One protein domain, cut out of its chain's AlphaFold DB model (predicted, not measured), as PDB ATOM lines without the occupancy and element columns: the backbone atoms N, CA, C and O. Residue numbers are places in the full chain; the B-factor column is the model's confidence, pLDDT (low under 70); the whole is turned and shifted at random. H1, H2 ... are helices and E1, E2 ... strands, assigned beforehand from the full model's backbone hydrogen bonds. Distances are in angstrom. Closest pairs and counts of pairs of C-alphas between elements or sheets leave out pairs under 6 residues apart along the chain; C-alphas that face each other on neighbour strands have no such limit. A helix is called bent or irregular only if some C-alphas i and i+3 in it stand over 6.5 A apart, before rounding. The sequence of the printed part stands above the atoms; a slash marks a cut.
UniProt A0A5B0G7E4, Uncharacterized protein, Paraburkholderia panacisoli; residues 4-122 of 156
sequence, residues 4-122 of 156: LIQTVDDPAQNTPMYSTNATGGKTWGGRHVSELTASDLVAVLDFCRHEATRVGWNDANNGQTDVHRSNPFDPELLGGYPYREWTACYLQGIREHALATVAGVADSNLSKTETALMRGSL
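This is residues 4 to 122 of the 156 residues of an uncharacterized protein of Paraburkholderia panacisoli (UniProt A0A5B0G7E4). One very long helix, H3, makes the longest axis: its first part packs beside H1 in a compact body, and its far part, with the last residues, sticks out as a lone arm, residues 102 to 122. The small strand hairpin of E1 and E2 and the unnamed stretch 21 to 37 lie in the body, toward its end away from the arm, and the short H2 sits between H1 and H3 in the chain. The printed part has 119 residues, with two named strands and three named helices in the order E1, E2, H1, H2, H3; the two-stranded sheet is antiparallel and the class is mostly helix. The whole is only just loose, close to extended, with a radius of gyration of the C-alphas of 20.2 A and spans of 75 by 26 by 23 A.

E1 is residues 4 to 6, 6.4 A long, and begins at C-alpha 4, (-33.989, 19.300, 20.340). E2 is residues 17 to 20, 10.5 A long. H1 is residues 38 to 61, 34.8 A long, with C-alpha 38 at (-58.574, 18.956, 18.191). H2 is residues 67 to 70, 5.2 A long. H3 is residues 77 to 119, 61.5 A long, and ends at C-alpha 119, (-19.919, -31.248, 12.428). H3 is irregular: C-alphas 79 and 82 are 8.3 A apart, against about 5 A in a regular helix.

E1 and E2 form a hairpin of antiparallel neighbour strands at 171 degrees; N 4 and O 19 are 2.9 A apart and N 6 and O 17 are 3.1 A apart, both within hydrogen-bond range. Residues 19 to 20 of E2 also pair antiparallel with residues 24 to 25. E1 is apart from H1, H2 and H3, and E2 is apart from H2 and H3. H1 touches H3, which meets it with residues 82 to 98 alone; the closest C-alphas are those of Thr 53 and Gly 93, 4.2 A. They run the same way at a tilt of 36 degrees, only just steep. H2 and H3 only just touch, with 3 pairs of C-alphas within 8 A, the closest being those of Val 67 and Thr 87 at 6.4 A. H1 and H2 are close but not clearly touching, with the C-alphas of Val 55 and Ser 70 closest at 7.5 A. The O i to N i+4 pairs within hydrogen-bond range are 19 of 20 in H1 and 36 of 39 in H3; H2 is too short for such a pair.

The C-alphas of Ser 34 and Leu 122, the two farthest apart, are 75.7 A apart. Without the free residues 102 to 122 the body spans 43 by 28 by 23 A. The printed part has no cut; the link from E2 to H1 is long, with 17 residues. The mean pLDDT of the printed part is 86.0, and residues 105 to 122 are under 70.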
ATOM      1  N   LEU A   4     -33.995  18.068  19.569       79.94
ATOM      2  CA  LEU A   4     -33.989  19.300  20.340       79.94
ATOM      3  C   LEU A   4     -35.320  19.410  21.082       79.94
ATOM      4  O   LEU A   4     -36.385  19.439  20.464       79.94
ATOM      5  N   ILE A   5     -35.219  19.438  22.409       80.75
ATOM      6  CA  ILE A   5     -36.326  19.664  23.335       80.75
ATOM      7  C   ILE A   5     -35.979  20.948  24.079       80.75
ATOM      8  O   ILE A   5     -34.944  21.002  24.743       80.75
ATOM      9  N   GLN A   6     -36.792  21.990  23.923       79.62
ATOM     10  CA  GLN A   6     -36.621  23.235  24.674       79.62
ATOM     11  C   GLN A   6     -37.625  23.302  25.819       79.62
ATOM     12  O   GLN A   6     -38.796  22.952  25.660       79.62
ATOM     13  N   THR A   7     -37.132  23.752  26.971       72.62
ATOM     14  CA  THR A   7     -37.941  24.059  28.149       72.62
ATOM     15  C   THR A   7     -38.849  25.243  27.849       72.62
ATOM     16  O   THR A   7     -38.399  26.238  27.284       72.62
ATOM     17  N   VAL A   8     -40.114  25.116  28.229       82.00
ATOM     18  CA  VAL A   8     -41.138  26.160  28.118       82.00
ATOM     19  C   VAL A   8     -41.376  26.799  29.485       82.00
ATOM     20  O   VAL A   8     -41.114  26.159  30.503       82.00
ATOM     21  N   ASP A   9     -41.849  28.047  29.499       79.38
ATOM     22  CA  ASP A   9     -41.975  28.851  30.726       79.38
ATOM     23  C   ASP A   9     -42.899  28.204  31.772       79.38
ATOM     24  O   ASP A   9     -42.582  28.204  32.960       79.38
ATOM     25  N   ASP A  10     -44.007  27.603  31.328       90.75
ATOM     26  CA  ASP A  10     -44.906  26.810  32.170       90.75
ATOM     27  C   ASP A  10     -45.205  25.464  31.483       90.75
ATOM     28  O   ASP A  10     -46.045  25.417  30.579       90.75
ATOM     29  N   PRO A  11     -44.519  24.369  31.856       90.25
ATOM     30  CA  PRO A  11     -44.659  23.072  31.196       90.25
ATOM     31  C   PRO A  11     -45.978  22.358  31.530       90.25
ATOM     32  O   PRO A  11     -46.379  21.463  30.787       90.25
ATOM     33  N   ALA A  12     -46.692  22.779  32.580       93.31
ATOM     34  CA  ALA A  12     -48.025  22.269  32.896       93.31
ATOM     35  C   ALA A  12     -49.106  22.882  31.987       93.31
ATOM     36  O   ALA A  12     -50.154  22.273  31.761       93.31
ATOM     37  N   GLN A  13     -48.855  24.076  31.442       93.56
ATOM     38  CA  GLN A  13     -49.795  24.800  30.578       93.56
ATOM     39  C   GLN A  13     -49.348  24.907  29.118       93.56
ATOM     40  O   GLN A  13     -50.154  25.258  28.257       93.56
ATOM     41  N   ASN A  14     -48.092  24.588  28.808       94.75
ATOM     42  CA  ASN A  14     -47.546  24.668  27.458       94.75
ATOM     43  C   ASN A  14     -46.984  23.322  27.018       94.75
ATOM     44  O   ASN A  14     -46.324  22.607  27.771       94.75
ATOM     45  N   THR A  15     -47.214  22.981  25.757       93.38
ATOM     46  CA  THR A  15     -46.617  21.788  25.161       93.38
ATOM     47  C   THR A  15     -45.100  21.951  25.024       93.38
ATOM     48  O   THR A  15     -44.612  23.051  24.755       93.38
ATOM     49  N   PRO A  16     -44.317  20.863  25.131       93.19
ATOM     50  CA  PRO A  16     -42.881  20.943  24.922       93.19
ATOM     51  C   PRO A  16     -42.569  21.345  23.483       93.19
ATOM     52  O   PRO A  16     -43.212  20.901  22.525       93.19
ATOM     53  N   MET A  17     -41.531  22.155  23.311       92.00
ATOM     54  CA  MET A  17     -41.031  22.477  21.985       92.00
ATOM     55  C   MET A  17     -40.149  21.325  21.500       92.00
ATOM     56  O   MET A  17     -39.018  21.161  21.956       92.00
ATOM     57  N   TYR A  18     -40.694  20.508  20.596       90.19
ATOM     58  CA  TYR A  18     -40.030  19.317  20.068       90.19
ATOM     59  C   TYR A  18     -39.650  19.497  18.599       90.19
ATOM     60  O   TYR A  18     -40.508  19.779  17.756       90.19
ATOM     61  N   SER A  19     -38.375  19.282  18.274       88.88
ATOM     62  CA  SER A  19     -37.867  19.319  16.902       88.88
ATOM     63  C   SER A  19     -36.865  18.198  16.643       88.88
ATOM     64  O   SER A  19     -36.045  17.855  17.496       88.88
ATOM     65  N   THR A  20     -36.914  17.632  15.438       83.62
ATOM     66  CA  THR A  20     -35.901  16.680  14.963       83.62
ATOM     67  C   THR A  20     -35.337  17.140  13.632       83.62
ATOM     68  O   THR A  20     -36.033  17.777  12.841       83.62
ATOM     69  N   ASN A  21     -34.107  16.731  13.328       82.38
ATOM     70  CA  ASN A  21     -33.494  17.024  12.029       82.38
ATOM     71  C   ASN A  21     -34.297  16.462  10.840       82.38
ATOM     72  O   ASN A  21     -34.140  16.941   9.725       82.38
ATOM     73  N   ALA A  22     -35.125  15.435  11.064       79.44
ATOM     74  CA  ALA A  22     -35.887  14.773  10.009       79.44
ATOM     75  C   ALA A  22     -37.270  15.395   9.788       79.44
ATOM     76  O   ALA A  22     -37.743  15.448   8.658       79.44
ATOM     77  N   THR A  23     -37.936  15.837  10.858       79.25
ATOM     78  CA  THR A  23     -39.331  16.303  10.792       79.25
ATOM     79  C   THR A  23     -39.498  17.791  11.063       79.25
ATOM     80  O   THR A  23     -40.623  18.276  11.025       79.25
ATOM     81  N   GLY A  24     -38.420  18.495  11.413       88.50
ATOM     82  CA  GLY A  24     -38.498  19.853  11.939       88.50
ATOM     83  C   GLY A  24     -39.287  19.930  13.248       88.50
ATOM     84  O   GLY A  24     -39.511  18.912  13.922       88.50
ATOM     85  N   GLY A  25     -39.692  21.155  13.591       89.56
ATOM     86  CA  GLY A  25     -40.516  21.459  14.757       89.56
ATOM     87  C   GLY A  25     -41.958  20.983  14.590       89.56
ATOM     88  O   GLY A  25     -42.520  21.032  13.496       89.56
ATOM     89  N   LYS A  26     -42.565  20.514  15.679       91.50
ATOM     90  CA  LYS A  26     -43.982  20.136  15.685       91.50
ATOM     91  C   LYS A  26     -44.867  21.380  15.704       91.50
ATOM     92  O   LYS A  26     -44.601  22.313  16.451       91.50
ATOM     93  N   THR A  27     -45.945  21.370  14.920       91.88
ATOM     94  CA  THR A  27     -46.887  22.501  14.812       91.88
ATOM     95  C   THR A  27     -47.547  22.863  16.139       91.88
ATOM     96  O   THR A  27     -47.876  24.025  16.357       91.88
ATOM     97  N   TRP A  28     -47.716  21.875  17.016       93.81
ATOM     98  CA  TRP A  28     -48.273  22.031  18.352       93.81
ATOM     99  C   TRP A  28     -47.238  22.428  19.406       93.81
ATOM    100  O   TRP A  28     -47.650  22.698  20.524       93.81
ATOM    101  N   GLY A  29     -45.934  22.419  19.107       93.38
ATOM    102  CA  GLY A  29     -44.869  22.604  20.100       93.38
ATOM    103  C   GLY A  29     -44.767  24.040  20.612       93.38
ATOM    104  O   GLY A  29     -44.832  24.978  19.821       93.38
ATOM    105  N   GLY A  30     -44.597  24.202  21.927       92.94
ATOM    106  CA  GLY A  30     -44.507  25.509  22.583       92.94
ATOM    107  C   GLY A  30     -45.830  26.273  22.674       92.94
ATOM    108  O   GLY A  30     -45.820  27.434  23.067       92.94
ATOM    109  N   ARG A  31     -46.956  25.656  22.294       94.62
ATOM    110  CA  ARG A  31     -48.282  26.282  22.357       94.62
ATOM    111  C   ARG A  31     -48.919  26.086  23.720       94.62
ATOM    112  O   ARG A  31     -48.775  25.021  24.329       94.62
ATOM    113  N   HIS A  32     -49.700  27.074  24.136       95.88
ATOM    114  CA  HIS A  32     -50.504  26.966  25.343       95.88
ATOM    115  C   HIS A  32     -51.663  25.983  25.128       95.88
ATOM    116  O   HIS A  32     -52.224  25.895  24.034       95.88
ATOM    117  N   VAL A  33     -52.079  25.260  26.173       93.81
ATOM    118  CA  VAL A  33     -53.168  24.265  26.098       93.81
ATOM    119  C   VAL A  33     -54.471  24.832  25.527       93.81
ATOM    120  O   VAL A  33     -55.193  24.121  24.833       93.81
ATOM    121  N   SER A  34     -54.757  26.116  25.764       94.25
ATOM    122  CA  SER A  34     -55.947  26.803  25.232       94.25
ATOM    123  C   SER A  34     -55.876  27.114  23.735       94.25
ATOM    124  O   SER A  34     -56.895  27.440  23.136       94.25
ATOM    125  N   GLU A  35     -54.688  27.062  23.136       95.00
ATOM    126  CA  GLU A  35     -54.453  27.320  21.709       95.00
ATOM    127  C   GLU A  35     -54.472  26.029  20.880       95.00
ATOM    128  O   GLU A  35     -54.403  26.073  19.649       95.00
ATOM    129  N   LEU A  36     -54.543  24.869  21.542       93.69
ATOM    130  CA  LEU A  36     -54.547  23.575  20.878       93.69
ATOM    131  C   LEU A  36     -55.904  23.300  20.236       93.69
ATOM    132  O   LEU A  36     -56.957  23.316  20.873       93.69
ATOM    133  N   THR A  37     -55.861  22.972  18.950       95.06
ATOM    134  CA  THR A  37     -57.018  22.455  18.225       95.06
ATOM    135  C   THR A  37     -57.198  20.957  18.482       95.06
ATOM    136  O   THR A  37     -56.275  20.261  18.908       95.06
ATOM    137  N   ALA A  38     -58.366  20.405  18.141       93.38
ATOM    138  CA  ALA A  38     -58.574  18.956  18.191       93.38
ATOM    139  C   ALA A  38     -57.553  18.185  17.328       93.38
ATOM    140  O   ALA A  38     -57.073  17.128  17.734       93.38
ATOM    141  N   SER A  39     -57.171  18.732  16.166       94.06
ATOM    142  CA  SER A  39     -56.114  18.162  15.323       94.06
ATOM    143  C   SER A  39     -54.740  18.181  15.991       94.06
ATOM    144  O   SER A  39     -53.983  17.227  15.827       94.06
ATOM    145  N   ASP A  40     -54.425  19.219  16.771       92.56
ATOM    146  CA  ASP A  40     -53.165  19.281  17.516       92.56
ATOM    147  C   ASP A  40     -53.120  18.204  18.600       92.56
ATOM    148  O   ASP A  40     -52.104  17.531  18.751       92.56
ATOM    149  N   LEU A  41     -54.235  17.973  19.303       93.75
ATOM    150  CA  LEU A  41     -54.328  16.909  20.305       93.75
ATOM    151  C   LEU A  41     -54.094  15.528  19.684       93.75
ATOM    152  O   LEU A  41     -53.307  14.748  20.214       93.75
ATOM    153  N   VAL A  42     -54.710  15.237  18.533       94.62
ATOM    154  CA  VAL A  42     -54.454  13.983  17.800       94.62
ATOM    155  C   VAL A  42     -52.974  13.873  17.424       94.62
ATOM    156  O   VAL A  42     -52.351  12.845  17.685       94.62
ATOM    157  N   ALA A  43     -52.380  14.948  16.901       93.75
ATOM    158  CA  ALA A  43     -50.970  14.972  16.524       93.75
ATOM    159  C   ALA A  43     -50.012  14.787  17.719       93.75
ATOM    160  O   ALA A  43     -48.960  14.166  17.558       93.75
ATOM    161  N   VAL A  44     -50.354  15.295  18.909       94.38
ATOM    162  CA  VAL A  44     -49.598  15.064  20.155       94.38
ATOM    163  C   VAL A  44     -49.640  13.586  20.541       94.38
ATOM    164  O   VAL A  44     -48.605  13.009  20.876       94.38
ATOM    165  N   LEU A  45     -50.807  12.947  20.468       94.62
ATOM    166  CA  LEU A  45     -50.953  11.534  20.832       94.62
ATOM    167  C   LEU A  45     -50.268  10.605  19.841       94.62
ATOM    168  O   LEU A  45     -49.556   9.687  20.246       94.62
ATOM    169  N   ASP A  46     -50.416  10.868  18.547       94.94
ATOM    170  CA  ASP A  46     -49.707  10.106  17.526       94.94
ATOM    171  C   ASP A  46     -48.198  10.281  17.671       94.94
ATOM    172  O   ASP A  46     -47.451   9.309  17.562       94.94
ATOM    173  N   PHE A  47     -47.736  11.485  18.007       94.44
ATOM    174  CA  PHE A  47     -46.339  11.696  18.353       94.44
ATOM    175  C   PHE A  47     -45.902  10.842  19.551       94.44
ATOM    176  O   PHE A  47     -44.883  10.160  19.443       94.44
ATOM    177  N   CYS A  48     -46.672  10.817  20.646       95.44
ATOM    178  CA  CYS A  48     -46.359   9.990  21.816       95.44
ATOM    179  C   CYS A  48     -46.197   8.517  21.430       95.44
ATOM    180  O   CYS A  48     -45.208   7.889  21.793       95.44
ATOM    181  N   ARG A  49     -47.122   7.976  20.631       95.56
ATOM    182  CA  ARG A  49     -47.104   6.561  20.233       95.56
ATOM    183  C   ARG A  49     -45.863   6.182  19.445       95.56
ATOM    184  O   ARG A  49     -45.204   5.190  19.759       95.56
ATOM    185  N   HIS A  50     -45.538   6.966  18.424       94.69
ATOM    186  CA  HIS A  50     -44.436   6.641  17.526       94.69
ATOM    187  C   HIS A  50     -43.086   6.947  18.170       94.69
ATOM    188  O   HIS A  50     -42.184   6.107  18.168       94.69
ATOM    189  N   GLU A  51     -42.942   8.141  18.741       94.06
ATOM    190  CA  GLU A  51     -41.648   8.601  19.219       94.06
ATOM    191  C   GLU A  51     -41.265   7.949  20.545       94.06
ATOM    192  O   GLU A  51     -40.122   7.518  20.681       94.06
ATOM    193  N   ALA A  52     -42.200   7.774  21.485       95.38
ATOM    194  CA  ALA A  52     -41.882   7.123  22.752       95.38
ATOM    195  C   ALA A  52     -41.466   5.662  22.543       95.38
ATOM    196  O   ALA A  52     -40.468   5.232  23.114       95.38
ATOM    197  N   THR A  53     -42.158   4.923  21.665       96.38
ATOM    198  CA  THR A  53     -41.782   3.544  21.304       96.38
ATOM    199  C   THR A  53     -40.379   3.501  20.700       96.38
ATOM    200  O   THR A  53     -39.533   2.713  21.132       96.38
ATOM    201  N   ARG A  54     -40.083   4.401  19.752       94.25
ATOM    202  CA  ARG A  54     -38.753   4.517  19.135       94.25
ATOM    203  C   ARG A  54     -37.674   4.840  20.171       94.25
ATOM    204  O   ARG A  54     -36.583   4.273  20.118       94.25
ATOM    205  N   VAL A  55     -37.935   5.775  21.081       93.69
ATOM    206  CA  VAL A  55     -36.992   6.186  22.129       93.69
ATOM    207  C   VAL A  55     -36.774   5.043  23.123       93.69
ATOM    208  O   VAL A  55     -35.628   4.691  23.366       93.69
ATOM    209  N   GLY A  56     -37.833   4.368  23.577       95.38
ATOM    210  CA  GLY A  56     -37.744   3.202  24.463       95.38
ATOM    211  C   GLY A  56     -36.947   2.044  23.870       95.38
ATOM    212  O   GLY A  56     -36.099   1.470  24.550       95.38
ATOM    213  N   TRP A  57     -37.146   1.746  22.586       95.25
ATOM    214  CA  TRP A  57     -36.334   0.754  21.879       95.25
ATOM    215  C   TRP A  57     -34.849   1.146  21.845       95.25
ATOM    216  O   TRP A  57     -33.974   0.322  22.117       95.25
ATOM    217  N   ASN A  58     -34.543   2.403  21.511       93.31
ATOM    218  CA  ASN A  58     -33.159   2.877  21.425       93.31
ATOM    219  C   ASN A  58     -32.474   2.917  22.794       93.31
ATOM    220  O   ASN A  58     -31.319   2.517  22.907       93.31
ATOM    221  N   ASP A  59     -33.178   3.359  23.830       94.06
ATOM    222  CA  ASP A  59     -32.678   3.383  25.201       94.06
ATOM    223  C   ASP A  59     -32.393   1.965  25.703       94.06
ATOM    224  O   ASP A  59     -31.320   1.721  26.256       94.06
ATOM    225  N   ALA A  60     -33.290   1.007  25.436       93.12
ATOM    226  CA  ALA A  60     -33.056  -0.407  25.731       93.12
ATOM    227  C   ALA A  60     -31.819  -0.944  24.997       93.12
ATOM    228  O   ALA A  60     -30.968  -1.594  25.607       93.12
ATOM    229  N   ASN A  61     -31.662  -0.600  23.717       91.88
ATOM    230  CA  ASN A  61     -30.497  -0.982  22.924       91.88
ATOM    231  C   ASN A  61     -29.178  -0.398  23.457       91.88
ATOM    232  O   ASN A  61     -28.133  -1.033  23.344       91.88
ATOM    233  N   ASN A  62     -29.228   0.793  24.055       90.50
ATOM    234  CA  ASN A  62     -28.064   1.480  24.613       90.50
ATOM    235  C   ASN A  62     -27.862   1.220  26.117       90.50
ATOM    236  O   ASN A  62     -26.932   1.770  26.706       90.50
ATOM    237  N   GLY A  63     -28.723   0.418  26.755       90.06
ATOM    238  CA  GLY A  63     -28.686   0.168  28.199       90.06
ATOM    239  C   GLY A  63     -28.996   1.399  29.061       90.06
ATOM    240  O   GLY A  63     -28.533   1.475  30.195       90.06
ATOM    241  N   GLN A  64     -29.746   2.373  28.535       89.38
ATOM    242  CA  GLN A  64     -30.082   3.642  29.197       89.38
ATOM    243  C   GLN A  64     -31.593   3.804  29.398       89.38
ATOM    244  O   GLN A  64     -32.170   4.818  29.018       89.38
ATOM    245  N   THR A  65     -32.258   2.805  29.976       89.31
ATOM    246  CA  THR A  65     -33.706   2.871  30.210       89.31
ATOM    247  C   THR A  65     -34.033   3.787  31.391       89.31
ATOM    248  O   THR A  65     -33.825   3.404  32.542       89.31
ATOM    249  N   ASP A  66     -34.572   4.969  31.110       88.75
ATOM    250  CA  ASP A  66     -35.115   5.892  32.106       88.75
ATOM    251  C   ASP A  66     -36.295   6.662  31.505       88.75
ATOM    252  O   ASP A  66     -36.142   7.585  30.704       88.75
ATOM    253  N   VAL A  67     -37.503   6.273  31.913       80.12
ATOM    254  CA  VAL A  67     -38.735   6.867  31.391       80.12
ATOM    255  C   VAL A  67     -38.918   8.320  31.824       80.12
ATOM    256  O   VAL A  67     -39.518   9.092  31.084       80.12
ATOM    257  N   HIS A  68     -38.406   8.709  32.994       82.19
ATOM    258  CA  HIS A  68     -38.581  10.062  33.517       82.19
ATOM    259  C   HIS A  68     -37.640  11.043  32.828       82.19
ATOM    260  O   HIS A  68     -38.033  12.168  32.543       82.19
ATOM    261  N   ARG A  69     -36.427  10.594  32.491       81.00
ATOM    262  CA  ARG A  69     -35.481  11.372  31.683       81.00
ATOM    263  C   ARG A  69     -35.966  11.573  30.247       81.00
ATOM    264  O   ARG A  69     -35.702  12.619  29.660       81.00
ATOM    265  N   SER A  70     -36.624  10.566  29.676       86.19
ATOM    266  CA  SER A  70     -36.968  10.549  28.251       86.19
ATOM    267  C   SER A  70     -38.362  11.107  27.936       86.19
ATOM    268  O   SER A  70     -38.660  11.305  26.761       86.19
ATOM    269  N   ASN A  71     -39.223  11.358  28.932       92.38
ATOM    270  CA  ASN A  71     -40.558  11.925  28.713       92.38
ATOM    271  C   ASN A  71     -40.500  13.458  28.579       92.38
ATOM    272  O   ASN A  71     -40.085  14.122  29.526       92.38
ATOM    273  N   PRO A  72     -40.914  14.037  27.435       92.75
ATOM    274  CA  PRO A  72     -40.861  15.480  27.233       92.75
ATOM    275  C   PRO A  72     -42.065  16.224  27.823       92.75
ATOM    276  O   PRO A  72     -42.061  17.451  27.824       92.75
ATOM    277  N   PHE A  73     -43.115  15.520  28.246       94.00
ATOM    278  CA  PHE A  73     -44.346  16.137  28.727       94.00
ATOM    279  C   PHE A  73     -44.329  16.288  30.242       94.00
ATOM    280  O   PHE A  73     -43.805  15.435  30.955       94.00
ATOM    281  N   ASP A  74     -44.958  17.350  30.732       94.44
ATOM    282  CA  ASP A  74     -45.220  17.506  32.157       94.44
ATOM    283  C   ASP A  74     -46.363  16.571  32.614       94.44
ATOM    284  O   ASP A  74     -47.314  16.351  31.850       94.44
ATOM    285  N   PRO A  75     -46.309  16.001  33.835       95.00
ATOM    286  CA  PRO A  75     -47.384  15.175  34.383       95.00
ATOM    287  C   PRO A  75     -48.737  15.882  34.544       95.00
ATOM    288  O   PRO A  75     -49.753  15.192  34.637       95.00
ATOM    289  N   GLU A  76     -48.778  17.214  34.594       94.88
ATOM    290  CA  GLU A  76     -50.013  17.994  34.747       94.88
ATOM    291  C   GLU A  76     -50.592  18.463  33.403       94.88
ATOM    292  O   GLU A  76     -51.806  18.674  33.290       94.88
ATOM    293  N   LEU A  77     -49.768  18.526  32.350       92.88
ATOM    294  CA  LEU A  77     -50.179  18.978  31.020       92.88
ATOM    295  C   LEU A  77     -51.359  18.159  30.486       92.88
ATOM    296  O   LEU A  77     -51.290  16.930  30.372       92.88
ATOM    297  N   LEU A  78     -52.450  18.844  30.122       92.88
ATOM    298  CA  LEU A  78     -53.683  18.223  29.611       92.88
ATOM    299  C   LEU A  78     -54.200  17.097  30.536       92.88
ATOM    300  O   LEU A  78     -54.614  16.027  30.078       92.88
ATOM    301  N   GLY A  79     -54.118  17.306  31.855       92.62
ATOM    302  CA  GLY A  79     -54.518  16.314  32.860       92.62
ATOM    303  C   GLY A  79     -53.605  15.081  32.899       92.62
ATOM    304  O   GLY A  79     -54.044  13.985  33.275       92.62
ATOM    305  N   GLY A  80     -52.361  15.224  32.439       93.75
ATOM    306  CA  GLY A  80     -51.337  14.180  32.400       93.75
ATOM    307  C   GLY A  80     -51.535  13.128  31.319       93.75
ATOM    308  O   GLY A  80     -50.913  12.066  31.363       93.75
ATOM    309  N   TYR A  81     -52.435  13.360  30.364       94.88
ATOM    310  CA  TYR A  81     -52.731  12.361  29.343       94.88
ATOM    311  C   TYR A  81     -51.545  12.112  28.388       94.88
ATOM    312  O   TYR A  81     -51.168  10.946  28.240       94.88
ATOM    313  N   PRO A  82     -50.872  13.142  27.825       95.56
ATOM    314  CA  PRO A  82     -49.671  12.941  27.006       95.56
ATOM    315  C   PRO A  82     -48.545  12.237  27.768       95.56
ATOM    316  O   PRO A  82     -47.907  11.333  27.233       95.56
ATOM    317  N   TYR A  83     -48.355  12.586  29.047       95.56
ATOM    318  CA  TYR A  83     -47.370  11.941  29.913       95.56
ATOM    319  C   TYR A  83     -47.601  10.428  30.001       95.56
ATOM    320  O   TYR A  83     -46.682   9.640  29.776       95.56
ATOM    321  N   ARG A  84     -48.840  10.018  30.303       96.75
ATOM    322  CA  ARG A  84     -49.215   8.605  30.443       96.75
ATOM    323  C   ARG A  84     -49.089   7.841  29.125       96.75
ATOM    324  O   ARG A  84     -48.556   6.733  29.138       96.75
ATOM    325  N   GLU A  85     -49.543   8.428  28.017       97.31
ATOM    326  CA  GLU A  85     -49.437   7.817  26.683       97.31
ATOM    327  C   GLU A  85     -47.966   7.601  26.303       97.31
ATOM    328  O   GLU A  85     -47.579   6.497  25.918       97.31
ATOM    329  N   TRP A  86     -47.117   8.618  26.497       96.94
ATOM    330  CA  TRP A  86     -45.677   8.506  26.271       96.94
ATOM    331  C   TRP A  86     -45.065   7.376  27.100       96.94
ATOM    332  O   TRP A  86     -44.397   6.498  26.559       96.94
ATOM    333  N   THR A  87     -45.314   7.352  28.411       96.62
ATOM    334  CA  THR A  87     -44.784   6.314  29.303       96.62
ATOM    335  C   THR A  87     -45.217   4.911  28.873       96.62
ATOM    336  O   THR A  87     -44.385   4.001  28.842       96.62
ATOM    337  N   ALA A  88     -46.486   4.720  28.503       97.19
ATOM    338  CA  ALA A  88     -46.990   3.425  28.056       97.19
ATOM    339  C   ALA A  88     -46.276   2.937  26.782       97.19
ATOM    340  O   ALA A  88     -45.796   1.799  26.739       97.19
ATOM    341  N   CYS A  89     -46.147   3.806  25.778       97.69
ATOM    342  CA  CYS A  89     -45.488   3.490  24.511       97.69
ATOM    343  C   CYS A  89     -43.964   3.332  24.660       97.69
ATOM    344  O   CYS A  89     -43.370   2.431  24.070       97.69
ATOM    345  N   TYR A  90     -43.322   4.111  25.530       97.06
ATOM    346  CA  TYR A  90     -41.908   3.940  25.879       97.06
ATOM    347  C   TYR A  90     -41.623   2.551  26.465       97.06
ATOM    348  O   TYR A  90     -40.738   1.830  25.999       97.06
ATOM    349  N   LEU A  91     -42.426   2.128  27.450       96.12
ATOM    350  CA  LEU A  91     -42.319   0.795  28.047       96.12
ATOM    351  C   LEU A  91     -42.639  -0.318  27.041       96.12
ATOM    352  O   LEU A  91     -42.090  -1.416  27.132       96.12
ATOM    353  N   GLN A  92     -43.525  -0.061  26.075       96.50
ATOM    354  CA  GLN A  92     -43.742  -0.971  24.957       96.50
ATOM    355  C   GLN A  92     -42.472  -1.125  24.109       96.50
ATOM    356  O   GLN A  92     -42.039  -2.258  23.923       96.50
ATOM    357  N   GLY A  93     -41.821  -0.032  23.705       95.62
ATOM    358  CA  GLY A  93     -40.571  -0.080  22.936       95.62
ATOM    359  C   GLY A  93     -39.450  -0.862  23.631       95.62
ATOM    360  O   GLY A  93     -38.769  -1.669  22.998       95.62
ATOM    361  N   ILE A  94     -39.308  -0.709  24.954       94.94
ATOM    362  CA  ILE A  94     -38.361  -1.510  25.753       94.94
ATOM    363  C   ILE A  94     -38.701  -3.006  25.683       94.94
ATOM    364  O   ILE A  94     -37.818  -3.845  25.495       94.94
ATOM    365  N   ARG A  95     -39.981  -3.360  25.845       94.38
ATOM    366  CA  ARG A  95     -40.426  -4.763  25.797       94.38
ATOM    367  C   ARG A  95     -40.208  -5.378  24.422       94.38
ATOM    368  O   ARG A  95     -39.758  -6.518  24.342       94.38
ATOM    369  N   GLU A  96     -40.503  -4.641  23.358       93.31
ATOM    370  CA  GLU A  96     -40.294  -5.097  21.984       93.31
ATOM    371  C   GLU A  96     -38.807  -5.367  21.706       93.31
ATOM    372  O   GLU A  96     -38.473  -6.415  21.149       93.31
ATOM    373  N   HIS A  97     -37.902  -4.504  22.186       93.31
ATOM    374  CA  HIS A  97     -36.453  -4.726  22.078       93.31
ATOM    375  C   HIS A  97     -36.003  -5.986  22.830       93.31
ATOM    376  O   HIS A  97     -35.255  -6.812  22.292       93.31
ATOM    377  N   ALA A  98     -36.501  -6.182  24.053       89.38
ATOM    378  CA  ALA A  98     -36.188  -7.365  24.850       89.38
ATOM    379  C   ALA A  98     -36.654  -8.657  24.156       89.38
ATOM    380  O   ALA A  98     -35.907  -9.637  24.102       89.38
ATOM    381  N   LEU A  99     -37.861  -8.655  23.578       90.25
ATOM    382  CA  LEU A  99     -38.393  -9.787  22.817       90.25
ATOM    383  C   LEU A  99     -37.555 -10.081  21.569       90.25
ATOM    384  O   LEU A  99     -37.203 -11.238  21.337       90.25
ATOM    385  N   ALA A 100     -37.182  -9.052  20.805       87.44
ATOM    386  CA  ALA A 100     -36.336  -9.203  19.623       87.44
ATOM    387  C   ALA A 100     -34.946  -9.758  19.972       87.44
ATOM    388  O   ALA A 100     -34.415 -10.620  19.270       87.44
ATOM    389  N   THR A 101     -34.382  -9.329  21.103       84.44
ATOM    390  CA  THR A 101     -33.098  -9.836  21.602       84.44
ATOM    391  C   THR A 101     -33.196 -11.317  21.977       84.44
ATOM    392  O   THR A 101     -32.340 -12.111  21.589       84.44
ATOM    393  N   VAL A 102     -34.249 -11.727  22.692       79.94
ATOM    394  CA  VAL A 102     -34.462 -13.138  23.058       79.94
ATOM    395  C   VAL A 102     -34.681 -14.008  21.821       79.94
ATOM    396  O   VAL A 102     -34.104 -15.093  21.746       79.94
ATOM    397  N   ALA A 103     -35.457 -13.532  20.843       75.56
ATOM    398  CA  ALA A 103     -35.674 -14.234  19.581       75.56
ATOM    399  C   ALA A 103     -34.355 -14.435  18.814       75.56
ATOM    400  O   ALA A 103     -34.005 -15.566  18.485       75.56
ATOM    401  N   GLY A 104     -33.543 -13.383  18.653       70.69
ATOM    402  CA  GLY A 104     -32.234 -13.499  17.999       70.69
ATOM    403  C   GLY A 104     -31.255 -14.425  18.740       70.69
ATOM    404  O   GLY A 104     -30.456 -15.143  18.127       70.69
ATOM    405  N   VAL A 105     -31.329 -14.480  20.073       67.69
ATOM    406  CA  VAL A 105     -30.553 -15.441  20.874       67.69
ATOM    407  C   VAL A 105     -31.061 -16.875  20.677       67.69
ATOM    408  O   VAL A 105     -30.251 -17.800  20.613       67.69
ATOM    409  N   ALA A 106     -32.370 -17.093  20.566       66.88
ATOM    410  CA  ALA A 106     -32.925 -18.413  20.275       66.88
ATOM    411  C   ALA A 106     -32.474 -18.910  18.891       66.88
ATOM    412  O   ALA A 106     -31.937 -20.015  18.794       66.88
ATOM    413  N   ASP A 107     -32.573 -18.063  17.866       65.69
ATOM    414  CA  ASP A 107     -32.204 -18.399  16.486       65.69
ATOM    415  C   ASP A 107     -30.701 -18.674  16.336       65.69
ATOM    416  O   ASP A 107     -30.286 -19.644  15.699       65.69
ATOM    417  N   SER A 108     -29.852 -17.882  16.997       62.91
ATOM    418  CA  SER A 108     -28.402 -18.120  16.991       62.91
ATOM    419  C   SER A 108     -27.997 -19.399  17.736       62.91
ATOM    420  O   SER A 108     -27.027 -20.056  17.352       62.91
ATOM    421  N   ASN A 109     -28.735 -19.795  18.777       60.19
ATOM    422  CA  ASN A 109     -28.513 -21.068  19.467       60.19
ATOM    423  C   ASN A 109     -29.009 -22.271  18.645       60.19
ATOM    424  O   ASN A 109     -28.353 -23.317  18.650       60.19
ATOM    425  N   LEU A 110     -30.109 -22.119  17.901       59.53
ATOM    426  CA  LEU A 110     -30.594 -23.102  16.924       59.53
ATOM    427  C   LEU A 110     -29.577 -23.306  15.790       59.53
ATOM    428  O   LEU A 110     -29.141 -24.428  15.546       59.53
ATOM    429  N   SER A 111     -29.058 -22.227  15.204       60.50
ATOM    430  CA  SER A 111     -28.025 -22.312  14.161       60.50
ATOM    431  C   SER A 111     -26.721 -22.960  14.660       60.50
ATOM    432  O   SER A 111     -26.120 -23.792  13.971       60.50
ATOM    433  N   LYS A 112     -26.279 -22.654  15.890       59.84
ATOM    434  CA  LYS A 112     -25.095 -23.296  16.494       59.84
ATOM    435  C   LYS A 112     -25.315 -24.779  16.780       59.84
ATOM    436  O   LYS A 112     -24.378 -25.557  16.620       59.84
ATOM    437  N   THR A 113     -26.521 -25.178  17.187       57.94
ATOM    438  CA  THR A 113     -26.847 -26.594  17.415       57.94
ATOM    439  C   THR A 113     -26.955 -27.368  16.107       57.94
ATOM    440  O   THR A 113     -26.416 -28.467  16.045       57.94
ATOM    441  N   GLU A 114     -27.501 -26.790  15.037       54.19
ATOM    442  CA  GLU A 114     -27.486 -27.400  13.696       54.19
ATOM    443  C   GLU A 114     -26.068 -27.506  13.117       54.19
ATOM    444  O   GLU A 114     -25.683 -28.548  12.587       54.19
ATOM    445  N   THR A 115     -25.237 -26.476  13.298       55.50
ATOM    446  CA  THR A 115     -23.829 -26.501  12.863       55.50
ATOM    447  C   THR A 115     -23.005 -27.511  13.675       55.50
ATOM    448  O   THR A 115     -22.125 -28.179  13.129       55.50
ATOM    449  N   ALA A 116     -23.297 -27.668  14.970       52.41
ATOM    450  CA  ALA A 116     -22.684 -28.686  15.823       52.41
ATOM    451  C   ALA A 116     -23.195 -30.105  15.509       52.41
ATOM    452  O   ALA A 116     -22.410 -31.046  15.562       52.41
ATOM    453  N   LEU A 117     -24.467 -30.263  15.127       52.22
ATOM    454  CA  LEU A 117     -25.049 -31.527  14.656       52.22
ATOM    455  C   LEU A 117     -24.447 -31.961  13.311       52.22
ATOM    456  O   LEU A 117     -24.120 -33.132  13.145       52.22
ATOM    457  N   MET A 118     -24.219 -31.023  12.387       53.38
ATOM    458  CA  MET A 118     -23.579 -31.293  11.090       53.38
ATOM    459  C   MET A 118     -22.071 -31.585  11.208       53.38
ATOM    460  O   MET A 118     -21.533 -32.346  10.408       53.38
ATOM    461  N   ARG A 119     -21.366 -31.010  12.198       53.69
ATOM    462  CA  ARG A 119     -19.919 -31.248  12.428       53.69
ATOM    463  C   ARG A 119     -19.611 -32.361  13.438       53.69
ATOM    464  O   ARG A 119     -18.468 -32.798  13.520       53.69
ATOM    465  N   GLY A 120     -20.601 -32.808  14.206       46.31
ATOM    466  CA  GLY A 120     -20.466 -33.742  15.325       46.31
ATOM    467  C   GLY A 120     -21.163 -35.081  15.098       46.31
ATOM    468  O   GLY A 120     -21.770 -35.612  16.027       46.31
ATOM    469  N   SER A 121     -21.073 -35.646  13.889       46.31
ATOM    470  CA  SER A 121     -21.358 -37.069  13.671       46.31
ATOM    471  C   SER A 121     -20.286 -37.909  14.373       46.31
ATOM    472  O   SER A 121     -19.321 -38.341  13.753       46.31
ATOM    473  N   LEU A 122     -20.414 -38.043  15.697       48.22
ATOM    474  CA  LEU A 122     -19.974 -39.175  16.513       48.22
ATOM    475  C   LEU A 122     -20.495 -38.991  17.951       48.22
ATOM    476  O   LEU A 122     -19.918 -38.294  18.781       48.22
TER     477      LEU A 122